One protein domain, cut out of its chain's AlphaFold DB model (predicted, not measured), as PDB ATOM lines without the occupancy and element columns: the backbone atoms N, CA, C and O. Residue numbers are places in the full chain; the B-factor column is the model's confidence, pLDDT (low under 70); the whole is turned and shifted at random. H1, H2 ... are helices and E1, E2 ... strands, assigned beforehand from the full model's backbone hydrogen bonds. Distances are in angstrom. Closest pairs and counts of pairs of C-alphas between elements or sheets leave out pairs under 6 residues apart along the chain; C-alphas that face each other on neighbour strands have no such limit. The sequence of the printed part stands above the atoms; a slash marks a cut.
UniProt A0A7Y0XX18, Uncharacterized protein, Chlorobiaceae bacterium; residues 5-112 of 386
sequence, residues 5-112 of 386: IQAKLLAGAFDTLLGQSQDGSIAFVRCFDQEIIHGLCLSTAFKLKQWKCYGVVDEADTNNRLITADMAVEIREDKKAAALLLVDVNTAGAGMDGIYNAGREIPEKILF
ATOM      1  N   ILE A   5     159.356 196.168 191.222       92.69
ATOM      2  CA  ILE A   5     160.402 195.135 191.195       92.69
ATOM      3  C   ILE A   5     159.757 193.751 191.302       92.69
ATOM      4  O   ILE A   5     160.062 192.863 190.505       92.69
ATOM      5  N   GLN A   6     158.838 193.574 192.248       94.69
ATOM      6  CA  GLN A   6     158.082 192.338 192.425       94.69
ATOM      7  C   GLN A   6     157.226 192.028 191.201       94.69
ATOM      8  O   GLN A   6     157.222 190.885 190.747       94.69
ATOM      9  N   ALA A   7     156.575 193.038 190.620       95.81
ATOM     10  CA  ALA A   7     155.789 192.894 189.398       95.81
ATOM     11  C   ALA A   7     156.661 192.370 188.251       95.81
ATOM     12  O   ALA A   7     156.335 191.371 187.612       95.81
ATOM     13  N   LYS A   8     157.831 192.978 188.038       96.50
ATOM     14  CA  LYS A   8     158.776 192.535 187.009       96.50
ATOM     15  C   LYS A   8     159.276 191.105 187.240       96.50
ATOM     16  O   LYS A   8     159.401 190.338 186.285       96.50
ATOM     17  N   LEU A   9     159.573 190.740 188.488       97.06
ATOM     18  CA  LEU A   9     160.031 189.393 188.844       97.06
ATOM     19  C   LEU A   9     158.937 188.342 188.626       97.06
ATOM     20  O   LEU A   9     159.209 187.299 188.033       97.06
ATOM     21  N   LEU A  10     157.699 188.640 189.030       97.44
ATOM     22  CA  LEU A  10     156.542 187.782 188.777       97.44
ATOM     23  C   LEU A  10     156.286 187.619 187.280       97.44
ATOM     24  O   LEU A  10     156.046 186.504 186.831       97.44
ATOM     25  N   ALA A  11     156.394 188.689 186.487       97.06
ATOM     26  CA  ALA A  11     156.258 188.598 185.033       97.06
ATOM     27  C   ALA A  11     157.302 187.648 184.422       97.06
ATOM     28  O   ALA A  11     156.956 186.812 183.590       97.06
ATOM     29  N   GLY A  12     158.559 187.711 184.881       97.00
ATOM     30  CA  GLY A  12     159.615 186.786 184.453       97.00
ATOM     31  C   GLY A  12     159.351 185.327 184.848       97.00
ATOM     32  O   GLY A  12     159.576 184.415 184.048       97.00
ATOM     33  N   ALA A  13     158.825 185.102 186.053       97.50
ATOM     34  CA  ALA A  13     158.432 183.772 186.513       97.50
ATOM     35  C   ALA A  13     157.256 183.216 185.699       97.50
ATOM     36  O   ALA A  13     157.309 182.077 185.235       97.50
ATOM     37  N   PHE A  14     156.229 184.031 185.450       97.81
ATOM     38  CA  PHE A  14     155.109 183.647 184.597       97.81
ATOM     39  C   PHE A  14     155.546 183.371 183.165       97.81
ATOM     40  O   PHE A  14     155.157 182.339 182.640       97.81
ATOM     41  N   ASP A  15     156.386 184.203 182.547       96.75
ATOM     42  CA  ASP A  15     156.924 183.931 181.206       96.75
ATOM     43  C   ASP A  15     157.613 182.554 181.142       96.75
ATOM     44  O   ASP A  15     157.461 181.821 180.164       96.75
ATOM     45  N   THR A  16     158.342 182.182 182.199       96.62
ATOM     46  CA  THR A  16     159.027 180.884 182.297       96.62
ATOM     47  C   THR A  16     158.039 179.726 182.452       96.62
ATOM     48  O   THR A  16     158.164 178.713 181.765       96.62
ATOM     49  N   LEU A  17     157.034 179.868 183.320       96.81
ATOM     50  CA  LEU A  17     156.036 178.827 183.598       96.81
ATOM     51  C   LEU A  17     155.005 178.670 182.471       96.81
ATOM     52  O   LEU A  17     154.523 177.568 182.195       96.81
ATOM     53  N   LEU A  18     154.629 179.771 181.827       95.88
ATOM     54  CA  LEU A  18     153.682 179.817 180.718       95.88
ATOM     55  C   LEU A  18     154.299 179.275 179.430       95.88
ATOM     56  O   LEU A  18     153.636 178.519 178.721       95.88
ATOM     57  N   GLY A  19     155.568 179.588 179.167       92.94
ATOM     58  CA  GLY A  19     156.233 179.187 177.935       92.94
ATOM     59  C   GLY A  19     155.610 179.851 176.703       92.94
ATOM     60  O   GLY A  19     155.063 180.954 176.772       92.94
ATOM     61  N   GLN A  20     155.716 179.183 175.552       90.75
ATOM     62  CA  GLN A  20     155.193 179.714 174.291       90.75
ATOM     63  C   GLN A  20     153.662 179.725 174.277       90.75
ATOM     64  O   GLN A  20     153.023 178.736 174.633       90.75
ATOM     65  N   SER A  21     153.077 180.839 173.839       89.38
ATOM     66  CA  SER A  21     151.626 180.968 173.708       89.38
ATOM     67  C   SER A  21     151.094 180.128 172.549       89.38
ATOM     68  O   SER A  21     151.657 180.162 171.453       89.38
ATOM     69  N   GLN A  22     149.958 179.469 172.757       90.38
ATOM     70  CA  GLN A  22     149.124 178.930 171.681       90.38
ATOM     71  C   GLN A  22     147.732 179.546 171.784       90.38
ATOM     72  O   GLN A  22     147.231 179.742 172.895       90.38
ATOM     73  N   ASP A  23     147.109 179.835 170.647       90.19
ATOM     74  CA  ASP A  23     145.764 180.406 170.627       90.19
ATOM     75  C   ASP A  23     144.768 179.509 171.385       90.19
ATOM     76  O   ASP A  23     144.811 178.279 171.315       90.19
ATOM     77  N   GLY A  24     143.921 180.141 172.189       88.12
ATOM     78  CA  GLY A  24     142.953 179.516 173.081       88.12
ATOM     79  C   GLY A  24     143.540 178.930 174.362       88.12
ATOM     80  O   GLY A  24     142.791 178.364 175.156       88.12
ATOM     81  N   SER A  25     144.848 179.069 174.604       93.44
ATOM     82  CA  SER A  25     145.449 178.610 175.858       93.44
ATOM     83  C   SER A  25     145.011 179.481 177.029       93.44
ATOM     84  O   SER A  25     145.222 180.694 177.026       93.44
ATOM     85  N   ILE A  26     144.466 178.841 178.061       95.50
ATOM     86  CA  ILE A  26     144.080 179.492 179.311       95.50
ATOM     87  C   ILE A  26     144.925 178.927 180.446       95.50
ATOM     88  O   ILE A  26     144.995 177.713 180.644       95.50
ATOM     89  N   ALA A  27     145.548 179.817 181.208       97.25
ATOM     90  CA  ALA A  27     146.179 179.497 182.478       97.25
ATOM     91  C   ALA A  27     145.581 180.372 183.578       97.25
ATOM     92  O   ALA A  27     145.140 181.488 183.307       97.25
ATOM     93  N   PHE A  28     145.571 179.890 184.817       97.25
ATOM     94  CA  PHE A  28     145.038 180.670 185.931       97.25
ATOM     95  C   PHE A  28     145.798 180.444 187.235       97.25
ATOM     96  O   PHE A  28     146.489 179.438 187.407       97.25
ATOM     97  N   VAL A  29     145.656 181.395 188.154       97.00
ATOM     98  CA  VAL A  29     146.209 181.355 189.515       97.00
ATOM     99  C   VAL A  29     145.139 181.841 190.486       97.00
ATOM    100  O   VAL A  29     144.343 182.706 190.132       97.00
ATOM    101  N   ARG A  30     145.135 181.286 191.701       94.62
ATOM    102  CA  ARG A  30     144.123 181.547 192.743       94.62
ATOM    103  C   ARG A  30     144.704 182.005 194.083       94.62
ATOM    104  O   ARG A  30     143.996 182.070 195.077       94.62
ATOM    105  N   CYS A  31     146.012 182.239 194.132       93.31
ATOM    106  CA  CYS A  31     146.748 182.468 195.376       93.31
ATOM    107  C   CYS A  31     146.971 183.947 195.717       93.31
ATOM    108  O   CYS A  31     147.671 184.237 196.681       93.31
ATOM    109  N   PHE A  32     146.451 184.874 194.912       93.06
ATOM    110  CA  PHE A  32     146.582 186.307 195.164       93.06
ATOM    111  C   PHE A  32     145.296 186.866 195.758       93.06
ATOM    112  O   PHE A  32     144.203 186.456 195.373       93.06
ATOM    113  N   ASP A  33     145.449 187.815 196.674       90.94
ATOM    114  CA  ASP A  33     144.346 188.648 197.134       90.94
ATOM    115  C   ASP A  33     144.003 189.735 196.101       90.94
ATOM    116  O   ASP A  33     144.736 189.982 195.134       90.94
ATOM    117  N   GLN A  34     142.869 190.399 196.322       90.94
ATOM    118  CA  GLN A  34     142.382 191.467 195.459       90.94
ATOM    119  C   GLN A  34     143.410 192.596 195.294       90.94
ATOM    120  O   GLN A  34     143.616 193.098 194.188       90.94
ATOM    121  N   GLU A  35     144.097 192.981 196.373       92.06
ATOM    122  CA  GLU A  35     145.056 194.087 196.360       92.06
ATOM    123  C   GLU A  35     146.246 193.790 195.433       92.06
ATOM    124  O   GLU A  35     146.648 194.638 194.631       92.06
ATOM    125  N   ILE A  36     146.789 192.570 195.492       93.25
ATOM    126  CA  ILE A  36     147.877 192.127 194.619       93.25
ATOM    127  C   ILE A  36     147.395 192.015 193.172       93.25
ATOM    128  O   ILE A  36     148.111 192.450 192.267       93.25
ATOM    129  N   ILE A  37     146.194 191.479 192.932       95.00
ATOM    130  CA  ILE A  37     145.626 191.366 191.580       95.00
ATOM    131  C   ILE A  37     145.494 192.748 190.944       95.00
ATOM    132  O   ILE A  37     145.996 192.961 189.837       95.00
ATOM    133  N   HIS A  38     144.892 193.703 191.655       93.25
ATOM    134  CA  HIS A  38     144.770 195.083 191.190       93.25
ATOM    135  C   HIS A  38     146.149 195.704 190.934       93.25
ATOM    136  O   HIS A  38     146.381 196.266 189.864       93.25
ATOM    137  N   GLY A  39     147.097 195.545 191.864       93.38
ATOM    138  CA  GLY A  39     148.459 196.058 191.711       93.38
ATOM    139  C   GLY A  39     149.180 195.508 190.475       93.38
ATOM    140  O   GLY A  39     149.791 196.266 189.721       93.38
ATOM    141  N   LEU A  40     149.067 194.203 190.209       95.12
ATOM    142  CA  LEU A  40     149.650 193.567 189.022       95.12
ATOM    143  C   LEU A  40     148.969 194.021 187.732       95.12
ATOM    144  O   LEU A  40     149.647 194.220 186.723       95.12
ATOM    145  N   CYS A  41     147.648 194.201 187.750       94.25
ATOM    146  CA  CYS A  41     146.887 194.622 186.580       94.25
ATOM    147  C   CYS A  41     147.108 196.108 186.231       94.25
ATOM    148  O   CYS A  41     147.133 196.460 185.049       94.25
ATOM    149  N   LEU A  42     147.399 196.950 187.223       92.88
ATOM    150  CA  LEU A  42     147.767 198.358 187.038       92.88
ATOM    151  C   LEU A  42     149.249 198.565 186.688       92.88
ATOM    152  O   LEU A  42     149.588 199.498 185.958       92.88
ATOM    153  N   SER A  43     150.151 197.719 187.193       93.31
ATOM    154  CA  SER A  43     151.591 197.920 187.007       93.31
ATOM    155  C   SER A  43     152.020 197.704 185.554       93.31
ATOM    156  O   SER A  43     151.830 196.638 184.961       93.31
ATOM    157  N   THR A  44     152.706 198.704 184.998       92.81
ATOM    158  CA  THR A  44     153.338 198.616 183.671       92.81
ATOM    159  C   THR A  44     154.563 197.698 183.660       92.81
ATOM    160  O   THR A  44     154.959 197.214 182.596       92.81
ATOM    161  N   ALA A  45     155.141 197.414 184.833       94.44
ATOM    162  CA  ALA A  45     156.242 196.469 184.993       94.44
ATOM    163  C   ALA A  45     155.776 195.006 184.885       94.44
ATOM    164  O   ALA A  45     156.578 194.133 184.542       94.44
ATOM    165  N   PHE A  46     154.485 194.731 185.111       95.94
ATOM    166  CA  PHE A  46     153.890 193.408 184.927       95.94
ATOM    167  C   PHE A  46     153.449 193.177 183.472       95.94
ATOM    168  O   PHE A  46     152.262 193.228 183.123       95.94
ATOM    169  N   LYS A  47     154.430 192.917 182.603       94.06
ATOM    170  CA  LYS A  47     154.216 192.681 181.171       94.06
ATOM    171  C   LYS A  47     154.719 191.303 180.753       94.06
ATOM    172  O   LYS A  47     155.922 191.062 180.729       94.06
ATOM    173  N   LEU A  48     153.785 190.436 180.372       95.12
ATOM    174  CA  LEU A  48     154.074 189.120 179.802       95.12
ATOM    175  C   LEU A  48     154.402 189.249 178.309       95.12
ATOM    176  O   LEU A  48     153.886 190.138 177.626       95.12
ATOM    177  N   LYS A  49     155.258 188.368 177.784       92.31
ATOM    178  CA  LYS A  49     155.735 188.472 176.391       92.31
ATOM    179  C   LYS A  49     154.682 188.095 175.357       92.31
ATOM    180  O   LYS A  49     154.492 188.821 174.386       92.31
ATOM    181  N   GLN A  50     154.059 186.935 175.534       91.81
ATOM    182  CA  GLN A  50     153.170 186.321 174.538       91.81
ATOM    183  C   GLN A  50     151.758 186.054 175.074       91.81
ATOM    184  O   GLN A  50     150.891 185.574 174.351       91.81
ATOM    185  N   TRP A  51     151.528 186.366 176.345       95.69
ATOM    186  CA  TRP A  51     150.278 186.095 177.039       95.69
ATOM    187  C   TRP A  51     149.597 187.406 177.397       95.69
ATOM    188  O   TRP A  51     150.244 188.358 177.833       95.69
ATOM    189  N   LYS A  52     148.276 187.460 177.235       95.12
ATOM    190  CA  LYS A  52     147.477 188.516 177.859       95.12
ATOM    191  C   LYS A  52     147.269 188.170 179.327       95.12
ATOM    192  O   LYS A  52     147.282 186.998 179.690       95.12
ATOM    193  N   CYS A  53     147.082 189.176 180.169       95.81
ATOM    194  CA  CYS A  53     146.769 188.960 181.574       95.81
ATOM    195  C   CYS A  53     145.540 189.769 181.961       95.81
ATOM    196  O   CYS A  53     145.439 190.930 181.561       95.81
ATOM    197  N   TYR A  54     144.661 189.141 182.737       96.56
ATOM    198  CA  TYR A  54     143.463 189.749 183.288       96.56
ATOM    199  C   TYR A  54     143.296 189.364 184.759       96.56
ATOM    200  O   TYR A  54     143.553 188.215 185.127       96.56
ATOM    201  N   GLY A  55     142.863 190.314 185.585       96.56
ATOM    202  CA  GLY A  55     142.378 190.054 186.938       96.56
ATOM    203  C   GLY A  55     140.892 189.728 186.900       96.56
ATOM    204  O   GLY A  55     140.133 190.469 186.284       96.56
ATOM    205  N   VAL A  56     140.482 188.621 187.513       95.88
ATOM    206  CA  VAL A  56     139.079 188.197 187.571       95.88
ATOM    207  C   VAL A  56     138.516 188.555 188.940       95.88
ATOM    208  O   VAL A  56     138.956 187.992 189.943       95.88
ATOM    209  N   VAL A  57     137.575 189.497 188.949       93.81
ATOM    210  CA  VAL A  57     136.952 190.121 190.130       93.81
ATOM    211  C   VAL A  57     135.425 190.203 189.937       93.81
ATOM    212  O   VAL A  57     134.892 189.686 188.950       93.81
ATOM    213  N   ASP A  58     134.703 190.815 190.871       90.50
ATOM    214  CA  ASP A  58     133.251 191.030 190.803       90.50
ATOM    215  C   ASP A  58     132.844 192.183 189.869       90.50
ATOM    216  O   ASP A  58     131.858 192.063 189.139       90.50
ATOM    217  N   GLU A  59     133.620 193.269 189.836       90.00
ATOM    218  CA  GLU A  59     133.372 194.441 188.990       90.00
ATOM    219  C   GLU A  59     134.457 194.630 187.919       90.00
ATOM    220  O   GLU A  59     135.643 194.791 188.208       90.00
ATOM    221  N   ALA A  60     134.059 194.639 186.644       90.88
ATOM    222  CA  ALA A  60     135.001 194.820 185.543       90.88
ATOM    223  C   ALA A  60     135.502 196.268 185.421       90.88
ATOM    224  O   ALA A  60     134.726 197.222 185.392       90.88
ATOM    225  N   ASP A  61     136.805 196.403 185.181       92.81
ATOM    226  CA  ASP A  61     137.455 197.624 184.715       92.81
ATOM    227  C   ASP A  61     138.442 197.263 183.602       92.81
ATOM    228  O   ASP A  61     139.619 196.946 183.811       92.81
ATOM    229  N   THR A  62     137.932 197.304 182.375       86.44
ATOM    230  CA  THR A  62     138.682 196.894 181.185       86.44
ATOM    231  C   THR A  62     139.892 197.780 180.896       86.44
ATOM    232  O   THR A  62     140.859 197.292 180.306       86.44
ATOM    233  N   ASN A  63     139.899 199.038 181.358       88.44
ATOM    234  CA  ASN A  63     141.062 199.919 181.219       88.44
ATOM    235  C   ASN A  63     142.238 199.424 182.065       88.44
ATOM    236  O   ASN A  63     143.395 199.587 181.681       88.44
ATOM    237  N   ASN A  64     141.927 198.760 183.178       89.75
ATOM    238  CA  ASN A  64     142.890 198.240 184.137       89.75
ATOM    239  C   ASN A  64     142.997 196.715 184.095       89.75
ATOM    240  O   ASN A  64     143.466 196.118 185.051       89.75
ATOM    241  N   ARG A  65     142.611 196.076 182.979       94.38
ATOM    242  CA  ARG A  65     142.675 194.613 182.782       94.38
ATOM    243  C   ARG A  65     141.881 193.802 183.821       94.38
ATOM    244  O   ARG A  65     142.174 192.623 184.006       94.38
ATOM    245  N   LEU A  66     140.884 194.398 184.470       95.94
ATOM    246  CA  LEU A  66     139.991 193.718 185.408       95.94
ATOM    247  C   LEU A  66     138.706 193.307 184.687       95.94
ATOM    248  O   LEU A  66     138.127 194.096 183.939       95.94
ATOM    249  N   ILE A  67     138.275 192.066 184.882       95.62
ATOM    250  CA  ILE A  67     137.131 191.462 184.192       95.62
ATOM    251  C   ILE A  67     136.286 190.639 185.166       95.62
ATOM    252  O   ILE A  67     136.783 190.199 186.201       95.62
ATOM    253  N   THR A  68     135.027 190.385 184.811       94.88
ATOM    254  CA  THR A  68     134.157 189.472 185.569       94.88
ATOM    255  C   THR A  68     134.372 188.008 185.175       94.88
ATOM    256  O   THR A  68     135.014 187.702 184.165       94.88
ATOM    257  N   ALA A  69     133.800 187.085 185.957       94.00
ATOM    258  CA  ALA A  69     133.808 185.654 185.649       94.00
ATOM    259  C   ALA A  69     133.186 185.345 184.270       94.00
ATOM    260  O   ALA A  69     133.770 184.581 183.501       94.00
ATOM    261  N   ASP A  70     132.071 185.992 183.918       93.38
ATOM    262  CA  ASP A  70     131.416 185.821 182.611       93.38
ATOM    263  C   ASP A  70     132.343 186.229 181.459       93.38
ATOM    264  O   ASP A  70     132.549 185.469 180.513       93.38
ATOM    265  N   MET A  71     133.009 187.381 181.583       94.00
ATOM    266  CA  MET A  71     133.983 187.843 180.589       94.00
ATOM    267  C   MET A  71     135.194 186.905 180.480       94.00
ATOM    268  O   MET A  71     135.747 186.716 179.397       94.00
ATOM    269  N   ALA A  72     135.627 186.299 181.588       93.62
ATOM    270  CA  ALA A  72     136.697 185.305 181.561       93.62
ATOM    271  C   ALA A  72     136.278 184.045 180.779       93.62
ATOM    272  O   ALA A  72     137.087 183.490 180.027       93.62
ATOM    273  N   VAL A  73     135.017 183.612 180.915       92.75
ATOM    274  CA  VAL A  73     134.443 182.509 180.130       92.75
ATOM    275  C   VAL A  73     134.365 182.879 178.650       92.75
ATOM    276  O   VAL A  73     134.812 182.087 177.821       92.75
ATOM    277  N   GLU A  74     133.918 184.089 178.310       93.00
ATOM    278  CA  GLU A  74     133.908 184.578 176.925       93.00
ATOM    279  C   GLU A  74     135.311 184.554 176.299       93.00
ATOM    280  O   GLU A  74     135.488 184.037 175.197       93.00
ATOM    281  N   ILE A  75     136.340 185.021 177.018       91.88
ATOM    282  CA  ILE A  75     137.738 184.977 176.549       91.88
ATOM    283  C   ILE A  75     138.184 183.539 176.255       91.88
ATOM    284  O   ILE A  75     138.877 183.288 175.263       91.88
ATOM    285  N   ARG A  76     137.794 182.581 177.106       90.56
ATOM    286  CA  ARG A  76     138.078 181.158 176.889       90.56
ATOM    287  C   ARG A  76     137.354 180.622 175.650       90.56
ATOM    288  O   ARG A  76     137.951 179.857 174.892       90.56
ATOM    289  N   GLU A  77     136.084 180.964 175.459       90.25
ATOM    290  CA  GLU A  77     135.258 180.465 174.350       90.25
ATOM    291  C   GLU A  77     135.655 181.053 172.997       90.25
ATOM    292  O   GLU A  77     135.643 180.341 171.990       90.25
ATOM    293  N   ASP A  78     136.113 182.305 172.999       90.00
ATOM    294  CA  ASP A  78     136.661 182.991 171.834       90.00
ATOM    295  C   ASP A  78     137.869 182.254 171.237       90.00
ATOM    296  O   ASP A  78     138.131 182.370 170.038       90.00
ATOM    297  N   LYS A  79     138.623 181.511 172.064       83.75
ATOM    298  CA  LYS A  79     139.823 180.739 171.683       83.75
ATOM    299  C   LYS A  79     140.844 181.540 170.856       83.75
ATOM    300  O   LYS A  79     141.539 180.981 170.012       83.75
ATOM    301  N   LYS A  80     140.918 182.854 171.094       87.69
ATOM    302  CA  LYS A  80     141.847 183.786 170.427       87.69
ATOM    303  C   LYS A  80     143.210 183.752 171.122       87.69
ATOM    304  O   LYS A  80     143.781 182.691 171.298       87.69
ATOM    305  N   ALA A  81     143.756 184.892 171.535       89.25
ATOM    306  CA  ALA A  81     145.069 184.951 172.172       89.25
ATOM    307  C   ALA A  81     145.120 184.167 173.498       89.25
ATOM    308  O   ALA A  81     144.133 184.115 174.230       89.25
ATOM    309  N   ALA A  82     146.299 183.638 173.835       94.88
ATOM    310  CA  ALA A  82     146.543 183.006 175.127       94.88
ATOM    311  C   ALA A  82     146.363 184.002 176.289       94.88
ATOM    312  O   ALA A  82     146.825 185.149 176.212       94.88
ATOM    313  N   ALA A  83     145.725 183.561 177.375       96.25
ATOM    314  CA  ALA A  83     145.406 184.406 178.524       96.25
ATOM    315  C   ALA A  83     145.788 183.761 179.866       96.25
ATOM    316  O   ALA A  83     145.523 182.585 180.117       96.25
ATOM    317  N   LEU A  84     146.405 184.567 180.731       97.56
ATOM    318  CA  LEU A  84     146.601 184.305 182.151       97.56
ATOM    319  C   LEU A  84     145.502 185.017 182.947       97.56
ATOM    320  O   LEU A  84     145.359 186.237 182.848       97.56
ATOM    321  N   LEU A  85     144.783 184.265 183.770       97.38
ATOM    322  CA  LEU A  85     143.744 184.775 184.657       97.38
ATOM    323  C   LEU A  85     144.258 184.795 186.105       97.38
ATOM    324  O   LEU A  85     144.611 183.754 186.661       97.38
ATOM    325  N   LEU A  86     144.314 185.979 186.711       97.06
ATOM    326  CA  LEU A  86     144.589 186.158 188.137       97.06
ATOM    327  C   LEU A  86     143.245 186.200 188.863       97.06
ATOM    328  O   LEU A  86     142.540 187.200 188.784       97.06
ATOM    329  N   VAL A  87     142.853 185.099 189.490       96.31
ATOM    330  CA  VAL A  87     141.499 184.930 190.023       96.31
ATOM    331  C   VAL A  87     141.473 185.294 191.500       96.31
ATOM    332  O   VAL A  87     142.143 184.635 192.298       96.31
ATOM    333  N   ASP A  88     140.667 186.292 191.864       94.12
ATOM    334  CA  ASP A  88     140.323 186.541 193.259       94.12
ATOM    335  C   ASP A  88     139.237 185.551 193.683       94.12
ATOM    336  O   ASP A  88     138.072 185.677 193.316       94.12
ATOM    337  N   VAL A  89     139.613 184.539 194.458       90.56
ATOM    338  CA  VAL A  89     138.680 183.493 194.899       90.56
ATOM    339  C   VAL A  89     137.572 184.003 195.823       90.56
ATOM    340  O   VAL A  89     136.585 183.295 196.007       90.56
ATOM    341  N   ASN A  90     137.726 185.194 196.410       88.44
ATOM    342  CA  ASN A  90     136.746 185.750 197.339       88.44
ATOM    343  C   ASN A  90     135.658 186.562 196.628       88.44
ATOM    344  O   ASN A  90     134.539 186.634 197.131       88.44
ATOM    345  N   THR A  91     135.984 187.170 195.484       87.38
ATOM    346  CA  THR A  91     135.083 188.086 194.761       87.38
ATOM    347  C   THR A  91     134.690 187.578 193.378       87.38
ATOM    348  O   THR A  91     133.649 187.981 192.863       87.38
ATOM    349  N   ALA A  92     135.457 186.665 192.769       83.88
ATOM    350  CA  ALA A  92     135.107 186.117 191.466       83.88
ATOM    351  C   ALA A  92     133.705 185.483 191.509       83.88
ATOM    352  O   ALA A  92     133.425 184.588 192.309       83.88
ATOM    353  N   GLY A  93     132.822 185.974 190.637       76.69
ATOM    354  CA  GLY A  93     131.427 185.549 190.569       76.69
ATOM    355  C   GLY A  93     131.235 184.076 190.180       76.69
ATOM    356  O   GLY A  93     132.173 183.345 189.850       76.69
ATOM    357  N   ALA A  94     129.974 183.636 190.188       76.38
ATOM    358  CA  ALA A  94     129.599 182.305 189.716       76.38
ATOM    359  C   ALA A  94     130.030 182.099 188.247       76.38
ATOM    360  O   ALA A  94     129.934 183.018 187.445       76.38
ATOM    361  N   GLY A  95     130.505 180.896 187.889       80.19
ATOM    362  CA  GLY A  95     130.896 180.552 186.506       80.19
ATOM    363  C   GLY A  95     132.359 180.135 186.314       80.19
ATOM    364  O   GLY A  95     132.719 179.581 185.272       80.19
ATOM    365  N   MET A  96     133.200 180.298 187.338       91.38
ATOM    366  CA  MET A  96     134.621 179.944 187.255       91.38
ATOM    367  C   MET A  96     134.905 178.440 187.098       91.38
ATOM    368  O   MET A  96     135.990 178.079 186.643       91.38
ATOM    369  N   ASP A  97     133.940 177.553 187.361       88.06
ATOM    370  CA  ASP A  97     134.093 176.103 187.152       88.06
ATOM    371  C   ASP A  97     134.457 175.751 185.703       88.06
ATOM    372  O   ASP A  97     135.241 174.833 185.449       88.06
ATOM    373  N   GLY A  98     133.937 176.508 184.729       86.00
ATOM    374  CA  GLY A  98     134.289 176.335 183.319       86.00
ATOM    375  C   GLY A  98     135.763 176.642 183.034       86.00
ATOM    376  O   GLY A  98     136.378 175.987 182.190       86.00
ATOM    377  N   ILE A  99     136.342 177.597 183.765       90.94
ATOM    378  CA  ILE A  99     137.767 177.936 183.704       90.94
ATOM    379  C   ILE A  99     138.592 176.881 184.434       90.94
ATOM    380  O   ILE A  99     139.557 176.379 183.865       90.94
ATOM    381  N   TYR A 100     138.205 176.497 185.651       92.12
ATOM    382  CA  TYR A 100     138.959 175.535 186.459       92.12
ATOM    383  C   TYR A 100     139.078 174.163 185.791       92.12
ATOM    384  O   TYR A 100     140.116 173.516 185.902       92.12
ATOM    385  N   ASN A 101     138.051 173.744 185.048       88.12
ATOM    386  CA  ASN A 101     138.050 172.463 184.342       88.12
ATOM    387  C   ASN A 101     138.841 172.468 183.023       88.12
ATOM    388  O   ASN A 101     139.219 171.405 182.538       88.12
ATOM    389  N   ALA A 102     139.050 173.634 182.406       86.06
ATOM    390  CA  ALA A 102     139.613 173.729 181.056       86.06
ATOM    391  C   ALA A 102     140.971 174.437 180.989       86.06
ATOM    392  O   ALA A 102     141.722 174.231 180.038       86.06
ATOM    393  N   GLY A 103     141.265 175.298 181.959       91.44
ATOM    394  CA  GLY A 103     142.516 176.028 182.063       91.44
ATOM    395  C   GLY A 103     143.581 175.243 182.820       91.44
ATOM    396  O   GLY A 103     143.296 174.360 183.627       91.44
ATOM    397  N   ARG A 104     144.842 175.600 182.586       95.56
ATOM    398  CA  ARG A 104     145.973 175.076 183.351       95.56
ATOM    399  C   ARG A 104     146.185 175.915 184.607       95.56
ATOM    400  O   ARG A 104     146.618 177.064 184.511       95.56
ATOM    401  N   GLU A 105     145.948 175.333 185.776       96.88
ATOM    402  CA  GLU A 105     146.306 175.986 187.034       96.88
ATOM    403  C   GLU A 105     147.829 176.094 187.176       96.88
ATOM    404  O   GLU A 105     148.560 175.139 186.906       96.88
ATOM    405  N   ILE A 106     148.305 177.254 187.629       97.75
ATOM    406  CA  ILE A 106     149.662 177.438 188.138       97.75
ATOM    407  C   ILE A 106     149.575 177.419 189.670       97.75
ATOM    408  O   ILE A 106     149.113 178.397 190.261       97.75
ATOM    409  N   PRO A 107     150.006 176.328 190.329       95.88
ATOM    410  CA  PRO A 107     149.956 176.229 191.781       95.88
ATOM    411  C   PRO A 107     150.842 177.279 192.453       95.88
ATOM    412  O   PRO A 107     151.968 177.519 192.007       95.88
ATOM    413  N   GLU A 108     150.376 177.812 193.584       94.88
ATOM    414  CA  GLU A 108     151.075 178.816 194.401       94.88
ATOM    415  C   GLU A 108     152.554 178.468 194.621       94.88
ATOM    416  O   GLU A 108     153.456 179.261 194.347       94.88
ATOM    417  N   LYS A 109     152.808 177.237 195.073       94.31
ATOM    418  CA  LYS A 109     154.156 176.753 195.362       94.31
ATOM    419  C   LYS A 109     155.072 176.833 194.138       94.31
ATOM    420  O   LYS A 109     156.200 177.293 194.258       94.31
ATOM    421  N   ILE A 110     154.583 176.416 192.969       96.62
ATOM    422  CA  ILE A 110     155.366 176.422 191.725       96.62
ATOM    423  C   ILE A 110     155.644 177.863 191.284       96.62
ATOM    424  O   ILE A 110     156.773 178.184 190.911       96.62
ATOM    425  N   LEU A 111     154.638 178.741 191.378       97.50
ATOM    426  CA  LEU A 111     154.782 180.157 191.051       97.50
ATOM    427  C   LEU A 111     155.871 180.822 191.894       97.50
ATOM    428  O   LEU A 111     156.781 181.451 191.349       97.50
ATOM    429  N   PHE A 112     155.806 180.684 193.216       96.62
ATOM    430  CA  PHE A 112     156.741 181.375 194.101       96.62
ATOM    431  C   PHE A 112     158.114 180.712 194.186       96.62
ATOM    432  O   PHE A 112     159.096 181.415 194.424       96.62
TER     433      PHE A 112
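AT A GLANCE: This is residues 5 to 112 of the 386 residues of an uncharacterized protein of Chlorobiaceae bacterium (UniProt A0A7Y0XX18). A small parallel sheet of three strands forms the core, with H3 covering one face and H2 the other. H4 packs beside H3 near the edge strand E1, while H1, the longest helix, grazes the sheet. The 108 printed residues include five named helices and three named strands, in the order H1 E1 H2 E2 H3 E3 H4 H5; the sheet's order is E1 E3 E2, all parallel, and the class is mixed. The whole is compact and rounded, with a radius of gyration of the C-alphas of 12.4 A and spans of 33 by 29 by 27 A.

HOW THE PARTS SIT: In the sheet, E3, residues 83 to 87, is the inner strand between E1, residues 26 to 29, and E2, residues 52 to 56. N 85 and O 27 are 2.8 A apart, and N 56 and O 86 are 2.8 A apart, both within hydrogen-bond range. Short parallel pairings join residues 104 to 105 to E1 and residues 66 to 67 to E2. H2, residues 34 to 42, lies over E2 at a height over the sheet of 8.7 A, and only just along the strands, at 29.7 degrees to E2 on the local plane; its C-alpha 37 is 5.8 A from that of Gly 55, the closest pair. On the opposite face H3, residues 69 to 78, lies over E3 at a height of 9.8 A, along the strands at 16 degrees on the local plane; only just not over E2, where 2 of its C-alphas fall. E1, H2 and E2 make a split strand-helix-strand unit, two strands running the same way with E3 between them; E2, H3 and E3 make an unsplit one, its strands neighbours. Both crossovers are right-handed, and helices on both faces make three layers. H4, residues 97 to 102, grazes the sheet and touches H3 at a shallow tilt of 31 degrees, the same way; the closest C-alphas, of Val 73 and Ile 99, are 6.7 A apart. H1, residues 5 to 18, only grazes the sheet. With its residues 13 to 17 alone it only just touches H5, residues 108 to 112, with 3 pairs of C-alphas within 8 A; the closest, of Ala 13 and Leu 111, are 6.9 A apart. H1 and H2 are close but not clearly touching. Every O i to N i+4 pair is within hydrogen-bond range in H1, H2, H3 and H5; in H4, 1 of 2.

IN THESE COORDINATES: E2 runs 12.8 A from first to last C-alpha, E3 12.2 A and E1 10.6 A. H1 is 19.7 A long, from C-alpha 5 at (160.402, 195.135, 191.195); H3 is 14.4 A, H2 12.1 A. H4 is 8.6 A and H5 6.2 A, ending at C-alpha 112 at (156.741, 181.375, 194.101).

THE WHOLE: The C-alphas of Ile 5 and Glu 77 are the two farthest apart, at 33.6 A. The printed part has no cut. The link from E2 to H3, residues 57 to 68, is long. Mean pLDDT of the printed part is 92.9, and no printed residue is under 70.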